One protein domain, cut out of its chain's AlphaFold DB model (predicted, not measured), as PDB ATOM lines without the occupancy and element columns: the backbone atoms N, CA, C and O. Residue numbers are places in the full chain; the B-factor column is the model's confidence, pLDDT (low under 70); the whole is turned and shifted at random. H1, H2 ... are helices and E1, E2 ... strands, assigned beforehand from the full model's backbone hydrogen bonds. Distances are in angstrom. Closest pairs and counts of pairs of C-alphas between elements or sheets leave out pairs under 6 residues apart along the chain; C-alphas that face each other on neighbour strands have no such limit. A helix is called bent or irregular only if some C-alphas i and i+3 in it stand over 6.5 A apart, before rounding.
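AT A GLANCE: This is residues 12 to 111 of the 111 residues of the protein "Hypothetical protein" of Rotaria sp. Silwood2 (UniProt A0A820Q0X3). The core is the helix H1, with H3 and H4 packed on it at steep tilts; at one end of this helical body E1, at the start of the printed part, pairs with E2, late in it, in a tiny two-stranded sheet, and H6 follows E2 as an arm whose residues 102 to 109 stick out with the tail to residue 111. A long unnamed loop, residues 79 to 96, leads from H5 to E2. The printed part has 100 residues, mostly helix, with six named helices and two named strands in the order E1, H1, H2, H3, H4, H5, E2, H6; the sheet order is E1 - E2, antiparallel. The whole is only just loose, close to compact, with a radius of gyration of the C-alphas of 15.3 A and spans of 45 by 37 by 24 A.

IN THESE COORDINATES: Find C-alpha 12 at (5.660, -27.163, 14.630), where E1 begins and runs to residue 14. Move on to C-alpha 24 at (-17.799, -43.246, 3.624); from there H1 runs 21.4 A to residue 38. H2 is residues 44 to 47, and H3 is residues 52 to 57, irregular, with C-alphas 53 and 56 lying 8.1 A apart. H4 runs 18.6 A over residues 60 to 72, and H5 is residues 75 to 78. E2, residues 97 to 100, is 10.1 A long, and H6, residues 101 to 109, runs 13.8 A to C-alpha 109 at (6.979, -26.748, 35.437).

HOW THE PARTS SIT: Look first at E1 and E2, antiparallel at 147 degrees: N 12 and O 99 are 2.9 A apart and N 99 and O 12 are 2.8 A apart, within hydrogen-bond range. The closest C-alphas of E2 and H1, those of Phe 97 and Val 38, are 7.3 A apart. H1 touches H3, with C-alphas 26 and 52 closest at 4.7 A, at a steep tilt of 44 degrees, opposite ways. H1 touches H4, with C-alphas 32 and 70 closest at 6.5 A, at a steep tilt of 46 degrees, the same way. H1 and H2 are near each other, with 7 pairs of C-alphas within 10 A. H4 and H5 meet only through their link, and H6 is apart from H1. Every O i to N i+4 pair is within hydrogen-bond range in H1 and H4; H6 has 4 of 5, and H3 has 0 of 2 beside 1 of 3 O i to N i+3 pairs, while H2 and H5 are too short for an O i to N i+4 pair.

THE WHOLE: The C-alphas of Asp 60 and Ile 109, the two farthest apart, are 46.7 A apart. The printed part has no cut, and its long link is H5 to E2. Look for low pLDDT, under 70, at residues 91 to 94 and 101 to 111; the mean of the printed part is 85.9.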
ATOM      1  N   THR A  12       5.017 -26.126  15.444       84.88
ATOM      2  CA  THR A  12       5.660 -27.163  14.630       84.88
ATOM      3  C   THR A  12       4.596 -27.929  13.860       84.88
ATOM      4  O   THR A  12       3.705 -28.530  14.451       84.88
ATOM      5  N   MET A  13       4.671 -27.912  12.530       85.25
ATOM      6  CA  MET A  13       3.771 -28.707  11.696       85.25
ATOM      7  C   MET A  13       4.132 -30.195  11.788       85.25
ATOM      8  O   MET A  13       5.310 -30.555  11.735       85.25
ATOM      9  N   PHE A  14       3.124 -31.063  11.857       87.75
ATOM     10  CA  PHE A  14       3.300 -32.513  11.801       87.75
ATOM     11  C   PHE A  14       2.229 -33.179  10.927       87.75
ATOM     12  O   PHE A  14       1.241 -32.561  10.529       87.75
ATOM     13  N   GLY A  15       2.440 -34.454  10.605       85.38
ATOM     14  CA  GLY A  15       1.512 -35.266   9.822       85.38
ATOM     15  C   GLY A  15       2.196 -36.009   8.681       85.38
ATOM     16  O   GLY A  15       3.405 -35.910   8.473       85.38
ATOM     17  N   GLU A  16       1.400 -36.763   7.933       85.44
ATOM     18  CA  GLU A  16       1.858 -37.571   6.809       85.44
ATOM     19  C   GLU A  16       0.841 -37.550   5.665       85.44
ATOM     20  O   GLU A  16      -0.351 -37.307   5.856       85.44
ATOM     21  N   THR A  17       1.320 -37.796   4.444       87.31
ATOM     22  CA  THR A  17       0.434 -37.981   3.291       87.31
ATOM     23  C   THR A  17      -0.143 -39.387   3.329       87.31
ATOM     24  O   THR A  17       0.605 -40.363   3.290       87.31
ATOM     25  N   VAL A  18      -1.470 -39.492   3.339       90.00
ATOM     26  CA  VAL A  18      -2.175 -40.775   3.368       90.00
ATOM     27  C   VAL A  18      -3.089 -40.943   2.161       90.00
ATOM     28  O   VAL A  18      -3.579 -39.974   1.583       90.00
ATOM     29  N   ASN A  19      -3.353 -42.197   1.795       93.06
ATOM     30  CA  ASN A  19      -4.375 -42.545   0.815       93.06
ATOM     31  C   ASN A  19      -5.562 -43.197   1.530       93.06
ATOM     32  O   ASN A  19      -5.485 -44.354   1.948       93.06
ATOM     33  N   VAL A  20      -6.655 -42.451   1.672       94.56
ATOM     34  CA  VAL A  20      -7.870 -42.930   2.337       94.56
ATOM     35  C   VAL A  20      -8.754 -43.659   1.318       94.56
ATOM     36  O   VAL A  20      -9.036 -43.103   0.252       94.56
ATOM     37  N   PRO A  21      -9.233 -44.882   1.613       96.31
ATOM     38  CA  PRO A  21     -10.166 -45.585   0.741       96.31
ATOM     39  C   PRO A  21     -11.407 -44.746   0.399       96.31
ATOM     40  O   PRO A  21     -11.947 -44.033   1.243       96.31
ATOM     41  N   ASN A  22     -11.907 -44.873  -0.836       95.69
ATOM     42  CA  ASN A  22     -13.134 -44.205  -1.282       95.69
ATOM     43  C   ASN A  22     -14.393 -44.929  -0.763       95.69
ATOM     44  O   ASN A  22     -15.145 -45.516  -1.540       95.69
ATOM     45  N   ALA A  23     -14.569 -44.940   0.558       95.50
ATOM     46  CA  ALA A  23     -15.733 -45.464   1.265       95.50
ATOM     47  C   ALA A  23     -16.077 -44.523   2.426       95.50
ATOM     48  O   ALA A  23     -15.173 -44.058   3.124       95.50
ATOM     49  N   ASP A  24     -17.363 -44.252   2.644       95.56
ATOM     50  CA  ASP A  24     -17.799 -43.246   3.624       95.56
ATOM     51  C   ASP A  24     -17.348 -43.600   5.041       95.56
ATOM     52  O   ASP A  24     -16.743 -42.774   5.723       95.56
ATOM     53  N   ILE A  25     -17.516 -44.861   5.443       96.50
ATOM     54  CA  ILE A  25     -17.055 -45.336   6.748       96.50
ATOM     55  C   ILE A  25     -15.531 -45.213   6.898       96.50
ATOM     56  O   ILE A  25     -15.054 -44.765   7.934       96.50
ATOM     57  N   ALA A  26     -14.752 -45.494   5.847       97.25
ATOM     58  CA  ALA A  26     -13.296 -45.352   5.892       97.25
ATOM     59  C   ALA A  26     -12.878 -43.888   6.095       97.25
ATOM     60  O   ALA A  26     -11.948 -43.607   6.848       97.25
ATOM     61  N   ARG A  27     -13.589 -42.943   5.471       96.19
ATOM     62  CA  ARG A  27     -13.358 -41.504   5.665       96.19
ATOM     63  C   ARG A  27     -13.705 -41.054   7.081       96.19
ATOM     64  O   ARG A  27     -12.965 -40.255   7.644       96.19
ATOM     65  N   ILE A  28     -14.771 -41.594   7.670       96.75
ATOM     66  CA  ILE A  28     -15.143 -41.318   9.065       96.75
ATOM     67  C   ILE A  28     -14.102 -41.894  10.032       96.75
ATOM     68  O   ILE A  28     -13.658 -41.201  10.942       96.75
ATOM     69  N   MET A  29     -13.646 -43.128   9.816       97.50
ATOM     70  CA  MET A  29     -12.571 -43.721  10.620       97.50
ATOM     71  C   MET A  29     -11.272 -42.911  10.509       97.50
ATOM     72  O   MET A  29     -10.585 -42.716  11.507       97.50
ATOM     73  N   TYR A  30     -10.948 -42.398   9.317       96.31
ATOM     74  CA  TYR A  30      -9.797 -41.517   9.121       96.31
ATOM     75  C   TYR A  30      -9.970 -40.174   9.842       96.31
ATOM     76  O   TYR A  30      -9.031 -39.677  10.453       96.31
ATOM     77  N   TYR A  31     -11.174 -39.603   9.828       95.19
ATOM     78  CA  TYR A  31     -11.484 -38.419  10.624       95.19
ATOM     79  C   TYR A  31     -11.231 -38.664  12.120       95.19
ATOM     80  O   TYR A  31     -10.536 -37.879  12.764       95.19
ATOM     81  N   LEU A  32     -11.716 -39.787  12.657       95.75
ATOM     82  CA  LEU A  32     -11.465 -40.181  14.046       95.75
ATOM     83  C   LEU A  32      -9.968 -40.351  14.336       95.75
ATOM     84  O   LEU A  32      -9.504 -39.952  15.403       95.75
ATOM     85  N   ASP A  33      -9.207 -40.899  13.386       95.19
ATOM     86  CA  ASP A  33      -7.751 -41.015  13.471       95.19
ATOM     87  C   ASP A  33      -7.061 -39.647  13.556       95.19
ATOM     88  O   ASP A  33      -6.183 -39.445  14.397       95.19
ATOM     89  N   CYS A  34      -7.511 -38.674  12.761       93.50
ATOM     90  CA  CYS A  34      -7.025 -37.298  12.825       93.50
ATOM     91  C   CYS A  34      -7.319 -36.675  14.194       93.50
ATOM     92  O   CYS A  34      -6.403 -36.210  14.868       93.50
ATOM     93  N   VAL A  35      -8.584 -36.715  14.629       93.81
ATOM     94  CA  VAL A  35      -9.025 -36.128  15.905       93.81
ATOM     95  C   VAL A  35      -8.224 -36.711  17.060       93.81
ATOM     96  O   VAL A  35      -7.605 -35.963  17.810       93.81
ATOM     97  N   CYS A  36      -8.189 -38.042  17.174       93.50
ATOM     98  CA  CYS A  36      -7.525 -38.725  18.280       93.50
ATOM     99  C   CYS A  36      -6.012 -38.477  18.291       93.50
ATOM    100  O   CYS A  36      -5.412 -38.461  19.359       93.50
ATOM    101  N   THR A  37      -5.391 -38.266  17.127       91.75
ATOM    102  CA  THR A  37      -3.986 -37.840  17.051       91.75
ATOM    103  C   THR A  37      -3.794 -36.436  17.620       91.75
ATOM    104  O   THR A  37      -2.880 -36.226  18.408       91.75
ATOM    105  N   VAL A  38      -4.657 -35.483  17.256       90.50
ATOM    106  CA  VAL A  38      -4.531 -34.084  17.700       90.50
ATOM    107  C   VAL A  38      -4.747 -33.938  19.203       90.50
ATOM    108  O   VAL A  38      -4.033 -33.179  19.851       90.50
ATOM    109  N   ILE A  39      -5.704 -34.673  19.769       89.88
ATOM    110  CA  ILE A  39      -5.993 -34.629  21.212       89.88
ATOM    111  C   ILE A  39      -5.129 -35.600  22.035       89.88
ATOM    112  O   ILE A  39      -5.397 -35.782  23.220       89.88
ATOM    113  N   ASP A  40      -4.136 -36.245  21.412       88.56
ATOM    114  CA  ASP A  40      -3.254 -37.255  22.022       88.56
ATOM    115  C   ASP A  40      -4.022 -38.379  22.756       88.56
ATOM    116  O   ASP A  40      -3.642 -38.858  23.826       88.56
ATOM    117  N   TYR A  41      -5.153 -38.807  22.182       88.75
ATOM    118  CA  TYR A  41      -5.981 -39.885  22.719       88.75
ATOM    119  C   TYR A  41      -5.624 -41.219  22.057       88.75
ATOM    120  O   TYR A  41      -5.955 -41.485  20.896       88.75
ATOM    121  N   ASN A  42      -4.934 -42.078  22.810       84.94
ATOM    122  CA  ASN A  42      -4.382 -43.344  22.320       84.94
ATOM    123  C   ASN A  42      -4.815 -44.553  23.168       84.94
ATOM    124  O   ASN A  42      -3.994 -45.373  23.581       84.94
ATOM    125  N   ASP A  43      -6.114 -44.650  23.449       88.44
ATOM    126  CA  ASP A  43      -6.680 -45.823  24.117       88.44
ATOM    127  C   ASP A  43      -6.729 -47.037  23.164       88.44
ATOM    128  O   ASP A  43      -6.989 -46.916  21.961       88.44
ATOM    129  N   ASN A  44      -6.500 -48.236  23.702       85.88
ATOM    130  CA  ASN A  44      -6.635 -49.475  22.939       85.88
ATOM    131  C   ASN A  44      -8.080 -49.702  22.482       85.88
ATOM    132  O   ASN A  44      -8.285 -50.242  21.390       85.88
ATOM    133  N   ASP A  45      -9.052 -49.245  23.272       85.12
ATOM    134  CA  ASP A  45     -10.473 -49.442  22.990       85.12
ATOM    135  C   ASP A  45     -10.916 -48.679  21.732       85.12
ATOM    136  O   ASP A  45     -11.750 -49.170  20.974       85.12
ATOM    137  N   ILE A  46     -10.308 -47.522  21.434       89.25
ATOM    138  CA  ILE A  46     -10.648 -46.724  20.247       89.25
ATOM    139  C   ILE A  46      -9.836 -47.106  19.001       89.25
ATOM    140  O   ILE A  46     -10.251 -46.838  17.870       89.25
ATOM    141  N   ARG A  47      -8.678 -47.756  19.185       91.38
ATOM    142  CA  ARG A  47      -7.686 -48.004  18.121       91.38
ATOM    143  C   ARG A  47      -8.264 -48.740  16.913       91.38
ATOM    144  O   ARG A  47      -7.892 -48.457  15.774       91.38
ATOM    145  N   ARG A  48      -9.182 -49.680  17.146       93.56
ATOM    146  CA  ARG A  48      -9.847 -50.435  16.075       93.56
ATOM    147  C   ARG A  48     -10.732 -49.541  15.201       93.56
ATOM    148  O   ARG A  48     -10.718 -49.697  13.984       93.56
ATOM    149  N   TYR A  49     -11.430 -48.587  15.810       95.06
ATOM    150  CA  TYR A  49     -12.418 -47.722  15.157       95.06
ATOM    151  C   TYR A  49     -11.798 -46.543  14.396       95.06
ATOM    152  O   TYR A  49     -12.469 -45.918  13.582       95.06
ATOM    153  N   ARG A  50     -10.503 -46.274  14.601       94.25
ATOM    154  CA  ARG A  50      -9.711 -45.308  13.815       94.25
ATOM    155  C   ARG A  50      -8.850 -45.949  12.718       94.25
ATOM    156  O   ARG A  50      -8.261 -45.254  11.897       94.25
ATOM    157  N   ASN A  51      -8.796 -47.283  12.638       95.06
ATOM    158  CA  ASN A  51      -8.037 -47.984  11.596       95.06
ATOM    159  C   ASN A  51      -8.806 -48.032  10.263       95.06
ATOM    160  O   ASN A  51      -9.368 -49.062   9.879       95.06
ATOM    161  N   TYR A  52      -8.801 -46.913   9.540       96.19
ATOM    162  CA  TYR A  52      -9.518 -46.743   8.274       96.19
ATOM    163  C   TYR A  52      -9.087 -47.707   7.160       96.19
ATOM    164  O   TYR A  52      -9.850 -47.932   6.225       96.19
ATOM    165  N   LEU A  53      -7.898 -48.316   7.235       95.75
ATOM    166  CA  LEU A  53      -7.469 -49.345   6.277       95.75
ATOM    167  C   LEU A  53      -8.230 -50.665   6.466       95.75
ATOM    168  O   LEU A  53      -8.344 -51.456   5.529       95.75
ATOM    169  N   ASN A  54      -8.784 -50.887   7.658       94.88
ATOM    170  CA  ASN A  54      -9.497 -52.101   8.040       94.88
ATOM    171  C   ASN A  54     -11.031 -51.954   7.991       94.88
ATOM    172  O   ASN A  54     -11.748 -52.797   8.526       94.88
ATOM    173  N   TRP A  55     -11.539 -50.905   7.338       96.12
ATOM    174  CA  TRP A  55     -12.964 -50.557   7.302       96.12
ATOM    175  C   TRP A  55     -13.892 -51.689   6.833       96.12
ATOM    176  O   TRP A  55     -15.029 -51.783   7.271       96.12
ATOM    177  N   ARG A  56     -13.407 -52.585   5.964       95.75
ATOM    178  CA  ARG A  56     -14.190 -53.721   5.437       95.75
ATOM    179  C   ARG A  56     -14.469 -54.820   6.461       95.75
ATOM    180  O   ARG A  56     -15.241 -55.723   6.167       95.75
ATOM    181  N   ASN A  57     -13.801 -54.777   7.612       95.25
ATOM    182  CA  ASN A  57     -13.853 -55.822   8.631       95.25
ATOM    183  C   ASN A  57     -14.640 -55.380   9.876       95.25
ATOM    184  O   ASN A  57     -14.427 -55.946  10.955       95.25
ATOM    185  N   MET A  58     -15.484 -54.354   9.733       94.12
ATOM    186  CA  MET A  58     -16.425 -53.900  10.755       94.12
ATOM    187  C   MET A  58     -17.765 -54.625  10.594       94.12
ATOM    188  O   MET A  58     -18.211 -54.909   9.483       94.12
ATOM    189  N   SER A  59     -18.386 -54.948  11.719       95.50
ATOM    190  CA  SER A  59     -19.777 -55.384  11.793       95.50
ATOM    191  C   SER A  59     -20.730 -54.186  11.817       95.50
ATOM    192  O   SER A  59     -20.337 -53.077  12.168       95.50
ATOM    193  N   ASP A  60     -22.013 -54.423  11.539       95.69
ATOM    194  CA  ASP A  60     -23.048 -53.380  11.590       95.69
ATOM    195  C   ASP A  60     -23.141 -52.676  12.959       95.69
ATOM    196  O   ASP A  60     -23.542 -51.516  13.042       95.69
ATOM    197  N   GLU A  61     -22.821 -53.377  14.052       96.38
ATOM    198  CA  GLU A  61     -22.783 -52.794  15.398       96.38
ATOM    199  C   GLU A  61     -21.576 -51.866  15.569       96.38
ATOM    200  O   GLU A  61     -21.717 -50.755  16.084       96.38
ATOM    201  N   GLU A  62     -20.411 -52.286  15.077       95.75
ATOM    202  CA  GLU A  62     -19.193 -51.475  15.094       95.75
ATOM    203  C   GLU A  62     -19.330 -50.238  14.201       95.75
ATOM    204  O   GLU A  62     -18.921 -49.153  14.609       95.75
ATOM    205  N   ASP A  63     -19.979 -50.356  13.040       95.56
ATOM    206  CA  ASP A  63     -20.280 -49.211  12.178       95.56
ATOM    207  C   ASP A  63     -21.134 -48.178  12.921       95.56
ATOM    208  O   ASP A  63     -20.798 -46.992  12.946       95.56
ATOM    209  N   ARG A  64     -22.203 -48.610  13.608       96.25
ATOM    210  CA  ARG A  64     -23.022 -47.702  14.435       96.25
ATOM    211  C   ARG A  64     -22.197 -47.036  15.530       96.25
ATOM    212  O   ARG A  64     -22.379 -45.844  15.773       96.25
ATOM    213  N   PHE A  65     -21.303 -47.780  16.177       95.56
ATOM    214  CA  PHE A  65     -20.412 -47.222  17.188       95.56
ATOM    215  C   PHE A  65     -19.477 -46.156  16.597       95.56
ATOM    216  O   PHE A  65     -19.358 -45.076  17.172       95.56
ATOM    217  N   ILE A  66     -18.895 -46.404  15.418       96.69
ATOM    218  CA  ILE A  66     -18.071 -45.430  14.685       96.69
ATOM    219  C   ILE A  66     -18.865 -44.146  14.406       96.69
ATOM    220  O   ILE A  66     -18.355 -43.052  14.647       96.69
ATOM    221  N   PHE A  67     -20.120 -44.255  13.957       96.56
ATOM    222  CA  PHE A  67     -20.974 -43.083  13.729       96.56
ATOM    223  C   PHE A  67     -21.269 -42.304  15.015       96.56
ATOM    224  O   PHE A  67     -21.190 -41.076  15.013       96.56
ATOM    225  N   LEU A  68     -21.593 -42.992  16.113       96.31
ATOM    226  CA  LEU A  68     -21.848 -42.344  17.404       96.31
ATOM    227  C   LEU A  68     -20.602 -41.627  17.931       96.31
ATOM    228  O   LEU A  68     -20.701 -40.506  18.425       96.31
ATOM    229  N   LEU A  69     -19.437 -42.251  17.782       94.44
ATOM    230  CA  LEU A  69     -18.159 -41.668  18.163       94.44
ATOM    231  C   LEU A  69     -17.832 -40.429  17.315       94.44
ATOM    232  O   LEU A  69     -17.442 -39.399  17.860       94.44
ATOM    233  N   ALA A  70     -18.047 -40.499  16.000       95.75
ATOM    234  CA  ALA A  70     -17.850 -39.366  15.098       95.75
ATOM    235  C   ALA A  70     -18.818 -38.209  15.380       95.75
ATOM    236  O   ALA A  70     -18.440 -37.052  15.219       95.75
ATOM    237  N   LEU A  71     -20.038 -38.503  15.835       96.25
ATOM    238  CA  LEU A  71     -20.995 -37.484  16.263       96.25
ATOM    239  C   LEU A  71     -20.564 -36.816  17.577       96.25
ATOM    240  O   LEU A  71     -20.605 -35.594  17.684       96.25
ATOM    241  N   ALA A  72     -20.120 -37.609  18.558       94.00
ATOM    242  CA  ALA A  72     -19.616 -37.100  19.835       94.00
ATOM    243  C   ALA A  72     -18.357 -36.233  19.669       94.00
ATOM    244  O   ALA A  72     -18.124 -35.317  20.451       94.00
ATOM    245  N   LEU A  73     -17.562 -36.526  18.642       94.00
ATOM    246  CA  LEU A  73     -16.369 -35.783  18.253       94.00
ATOM    247  C   LEU A  73     -16.609 -34.989  16.969       94.00
ATOM    248  O   LEU A  73     -15.696 -34.888  16.158       94.00
ATOM    249  N   SER A  74     -17.821 -34.490  16.721       94.44
ATOM    250  CA  SER A  74     -18.106 -33.763  15.480       94.44
ATOM    251  C   SER A  74     -17.305 -32.453  15.395       94.44
ATOM    252  O   SER A  74     -16.925 -31.906  16.433       94.44
ATOM    253  N   PRO A  75     -17.044 -31.922  14.186       92.19
ATOM    254  CA  PRO A  75     -16.335 -30.653  14.037       92.19
ATOM    255  C   PRO A  75     -16.969 -29.515  14.838       92.19
ATOM    256  O   PRO A  75     -16.248 -28.783  15.501       92.19
ATOM    257  N   ASP A  76     -18.301 -29.441  14.877       93.62
ATOM    258  CA  ASP A  76     -19.037 -28.426  15.640       93.62
ATOM    259  C   ASP A  76     -18.751 -28.502  17.153       93.62
ATOM    260  O   ASP A  76     -18.688 -27.480  17.834       93.62
ATOM    261  N   GLU A  77     -18.538 -29.707  17.692       93.69
ATOM    262  CA  GLU A  77     -18.176 -29.899  19.102       93.69
ATOM    263  C   GLU A  77     -16.711 -29.541  19.394       93.69
ATOM    264  O   GLU A  77     -16.360 -29.278  20.551       93.69
ATOM    265  N   LEU A  78     -15.858 -29.538  18.368       93.50
ATOM    266  CA  LEU A  78     -14.409 -29.345  18.462       93.50
ATOM    267  C   LEU A  78     -13.936 -27.967  17.981       93.50
ATOM    268  O   LEU A  78     -12.789 -27.597  18.259       93.50
ATOM    269  N   GLU A  79     -14.793 -27.211  17.299       92.44
ATOM    270  CA  GLU A  79     -14.536 -25.839  16.868       92.44
ATOM    271  C   GLU A  79     -14.162 -24.965  18.073       92.44
ATOM    272  O   GLU A  79     -14.712 -25.110  19.172       92.44
ATOM    273  N   ASP A  80     -13.166 -24.103  17.885       87.69
ATOM    274  CA  ASP A  80     -12.576 -23.214  18.896       87.69
ATOM    275  C   ASP A  80     -11.957 -23.919  20.124       87.69
ATOM    276  O   ASP A  80     -11.488 -23.259  21.057       87.69
ATOM    277  N   LYS A  81     -11.915 -25.258  20.138       89.38
ATOM    278  CA  LYS A  81     -11.297 -26.067  21.206       89.38
ATOM    279  C   LYS A  81     -10.084 -26.836  20.699       89.38
ATOM    280  O   LYS A  81      -9.046 -26.866  21.354       89.38
ATOM    281  N   VAL A  82     -10.248 -27.482  19.549       87.94
ATOM    282  CA  VAL A  82      -9.254 -28.342  18.895       87.94
ATOM    283  C   VAL A  82      -9.062 -27.912  17.446       87.94
ATOM    284  O   VAL A  82      -7.931 -27.873  16.961       87.94
ATOM    285  N   PHE A  83     -10.152 -27.562  16.761       88.50
ATOM    286  CA  PHE A  83     -10.113 -27.029  15.407       88.50
ATOM    287  C   PHE A  83     -10.187 -25.511  15.440       88.50
ATOM    288  O   PHE A  83     -11.028 -24.932  16.121       88.50
ATOM    289  N   PHE A  84      -9.282 -24.877  14.700       86.25
ATOM    290  CA  PHE A  84      -9.189 -23.429  14.618       86.25
ATOM    291  C   PHE A  84      -9.153 -23.018  13.155       86.25
ATOM    292  O   PHE A  84      -8.305 -23.477  12.384       86.25
ATOM    293  N   ASN A  85     -10.053 -22.119  12.773       82.38
ATOM    294  CA  ASN A  85     -10.039 -21.533  11.444       82.38
ATOM    295  C   ASN A  85      -8.872 -20.540  11.316       82.38
ATOM    296  O   ASN A  85      -8.924 -19.420  11.826       82.38
ATOM    297  N   ALA A  86      -7.809 -20.957  10.628       80.75
ATOM    298  CA  ALA A  86      -6.610 -20.152  10.422       80.75
ATOM    299  C   ALA A  86      -6.180 -20.160   8.942       80.75
ATOM    300  O   ALA A  86      -5.253 -20.883   8.568       80.75
ATOM    301  N   PRO A  87      -6.794 -19.325   8.080       79.12
ATOM    302  CA  PRO A  87      -6.488 -19.301   6.646       79.12
ATOM    303  C   PRO A  87      -5.022 -18.973   6.335       79.12
ATOM    304  O   PRO A  87      -4.481 -19.421   5.332       79.12
ATOM    305  N   SER A  88      -4.361 -18.204   7.206       80.12
ATOM    306  CA  SER A  88      -2.936 -17.875   7.079       80.12
ATOM    307  C   SER A  88      -2.007 -19.059   7.346       80.12
ATOM    308  O   SER A  88      -0.864 -19.028   6.900       80.12
ATOM    309  N   LEU A  89      -2.473 -20.063   8.095       75.06
ATOM    310  CA  LEU A  89      -1.718 -21.278   8.397       75.06
ATOM    311  C   LEU A  89      -2.052 -22.395   7.404       75.06
ATOM    312  O   LEU A  89      -1.159 -23.147   7.047       75.06
ATOM    313  N   CYS A  90      -3.283 -22.443   6.886       70.94
ATOM    314  CA  CYS A  90      -3.769 -23.504   6.000       70.94
ATOM    315  C   CYS A  90      -4.069 -23.015   4.562       70.94
ATOM    316  O   CYS A  90      -5.236 -23.012   4.165       70.94
ATOM    317  N   PRO A  91      -3.068 -22.601   3.755       68.12
ATOM    318  CA  PRO A  91      -3.324 -22.027   2.431       68.12
ATOM    319  C   PRO A  91      -3.709 -23.058   1.352       68.12
ATOM    320  O   PRO A  91      -4.546 -22.753   0.509       68.12
ATOM    321  N   ASP A  92      -3.129 -24.269   1.382       67.88
ATOM    322  CA  ASP A  92      -3.134 -25.193   0.226       67.88
ATOM    323  C   ASP A  92      -3.531 -26.649   0.552       67.88
ATOM    324  O   ASP A  92      -3.505 -27.520  -0.321       67.88
ATOM    325  N   SER A  93      -3.891 -26.946   1.803       63.06
ATOM    326  CA  SER A  93      -4.170 -28.314   2.259       63.06
ATOM    327  C   SER A  93      -5.571 -28.441   2.835       63.06
ATOM    328  O   SER A  93      -6.035 -27.564   3.555       63.06
ATOM    329  N   ASN A  94      -6.204 -29.592   2.595       65.69
ATOM    330  CA  ASN A  94      -7.517 -29.900   3.166       65.69
ATOM    331  C   ASN A  94      -7.469 -30.058   4.698       65.69
ATOM    332  O   ASN A  94      -8.446 -29.716   5.343       65.69
ATOM    333  N   ASN A  95      -6.349 -30.547   5.256       71.44
ATOM    334  CA  ASN A  95      -6.083 -30.683   6.696       71.44
ATOM    335  C   ASN A  95      -4.593 -30.419   6.977       71.44
ATOM    336  O   ASN A  95      -3.738 -30.864   6.205       71.44
ATOM    337  N   GLN A  96      -4.274 -29.748   8.086       83.19
ATOM    338  CA  GLN A  96      -2.907 -29.579   8.590       83.19
ATOM    339  C   GLN A  96      -2.896 -29.686  10.113       83.19
ATOM    340  O   GLN A  96      -3.849 -29.263  10.769       83.19
ATOM    341  N   PHE A  97      -1.821 -30.243  10.665       88.25
ATOM    342  CA  PHE A  97      -1.677 -30.440  12.102       88.25
ATOM    343  C   PHE A  97      -0.486 -29.658  12.637       88.25
ATOM    344  O   PHE A  97       0.574 -29.611  12.010       88.25
ATOM    345  N   TYR A  98      -0.672 -29.060  13.810       86.25
ATOM    346  CA  TYR A  98       0.299 -28.183  14.446       86.25
ATOM    347  C   TYR A  98       0.452 -28.551  15.921       86.25
ATOM    348  O   TYR A  98      -0.537 -28.703  16.635       86.25
ATOM    349  N   GLU A  99       1.691 -28.680  16.382       85.31
ATOM    350  CA  GLU A  99       2.045 -28.791  17.794       85.31
ATOM    351  C   GLU A  99       2.444 -27.406  18.321       85.31
ATOM    352  O   GLU A  99       3.247 -26.705  17.702       85.31
ATOM    353  N   ILE A 100       1.891 -27.013  19.472       82.69
ATOM    354  CA  ILE A 100       2.227 -25.754  20.149       82.69
ATOM    355  C   ILE A 100       3.307 -26.039  21.196       82.69
ATOM    356  O   ILE A 100       3.018 -26.543  22.287       82.69
ATOM    357  N   GLY A 101       4.559 -25.681  20.894       68.50
ATOM    358  CA  GLY A 101       5.719 -26.070  21.708       68.50
ATOM    359  C   GLY A 101       5.720 -25.529  23.149       68.50
ATOM    360  O   GLY A 101       6.294 -26.143  24.050       68.50
ATOM    361  N   GLN A 102       5.054 -24.399  23.419       63.12
ATOM    362  CA  GLN A 102       5.052 -23.778  24.754       63.12
ATOM    363  C   GLN A 102       4.140 -24.464  25.786       63.12
ATOM    364  O   GLN A 102       4.439 -24.405  26.981       63.12
ATOM    365  N   VAL A 103       3.059 -25.131  25.364       58.34
ATOM    366  CA  VAL A 103       2.060 -25.696  26.296       58.34
ATOM    367  C   VAL A 103       2.624 -26.908  27.048       58.34
ATOM    368  O   VAL A 103       2.400 -27.057  28.251       58.34
ATOM    369  N   ARG A 104       3.454 -27.726  26.384       52.81
ATOM    370  CA  ARG A 104       4.125 -28.880  27.009       52.81
ATOM    371  C   ARG A 104       5.111 -28.470  28.105       52.81
ATOM    372  O   ARG A 104       5.156 -29.100  29.158       52.81
ATOM    373  N   ASN A 105       5.862 -27.390  27.889       51.41
ATOM    374  CA  ASN A 105       6.852 -26.918  28.859       51.41
ATOM    375  C   ASN A 105       6.202 -26.310  30.107       51.41
ATOM    376  O   ASN A 105       6.724 -26.486  31.203       51.41
ATOM    377  N   GLN A 106       5.053 -25.642  29.976       51.00
ATOM    378  CA  GLN A 106       4.354 -25.076  31.131       51.00
ATOM    379  C   GLN A 106       3.732 -26.156  32.025       51.00
ATOM    380  O   GLN A 106       3.836 -26.042  33.240       51.00
ATOM    381  N   LEU A 107       3.181 -27.240  31.467       50.25
ATOM    382  CA  LEU A 107       2.644 -28.358  32.262       50.25
ATOM    383  C   LEU A 107       3.723 -29.124  33.049       50.25
ATOM    384  O   LEU A 107       3.437 -29.628  34.131       50.25
ATOM    385  N   MET A 108       4.962 -29.180  32.548       48.56
ATOM    386  CA  MET A 108       6.083 -29.824  33.252       48.56
ATOM    387  C   MET A 108       6.698 -28.968  34.371       48.56
ATOM    388  O   MET A 108       7.410 -29.506  35.211       48.56
ATOM    389  N   ILE A 109       6.445 -27.654  34.400       47.97
ATOM    390  CA  ILE A 109       6.979 -26.748  35.437       47.97
ATOM    391  C   ILE A 109       6.080 -26.719  36.689       47.97
ATOM    392  O   ILE A 109       6.525 -26.300  37.754       47.97
ATOM    393  N   VAL A 110       4.825 -27.173  36.588       49.75
ATOM    394  CA  VAL A 110       3.851 -27.179  37.703       49.75
ATOM    395  C   VAL A 110       3.767 -28.552  38.406       49.75
ATOM    396  O   VAL A 110       2.811 -28.800  39.135       49.75
ATOM    397  N   GLN A 111       4.746 -29.447  38.206       41.34
ATOM    398  CA  GLN A 111       4.871 -30.711  38.957       41.34
ATOM    399  C   GLN A 111       5.916 -30.629  40.068       41.34
ATOM    400  O   GLN A 111       6.999 -30.051  39.827       41.34
TER     401      GLN A 111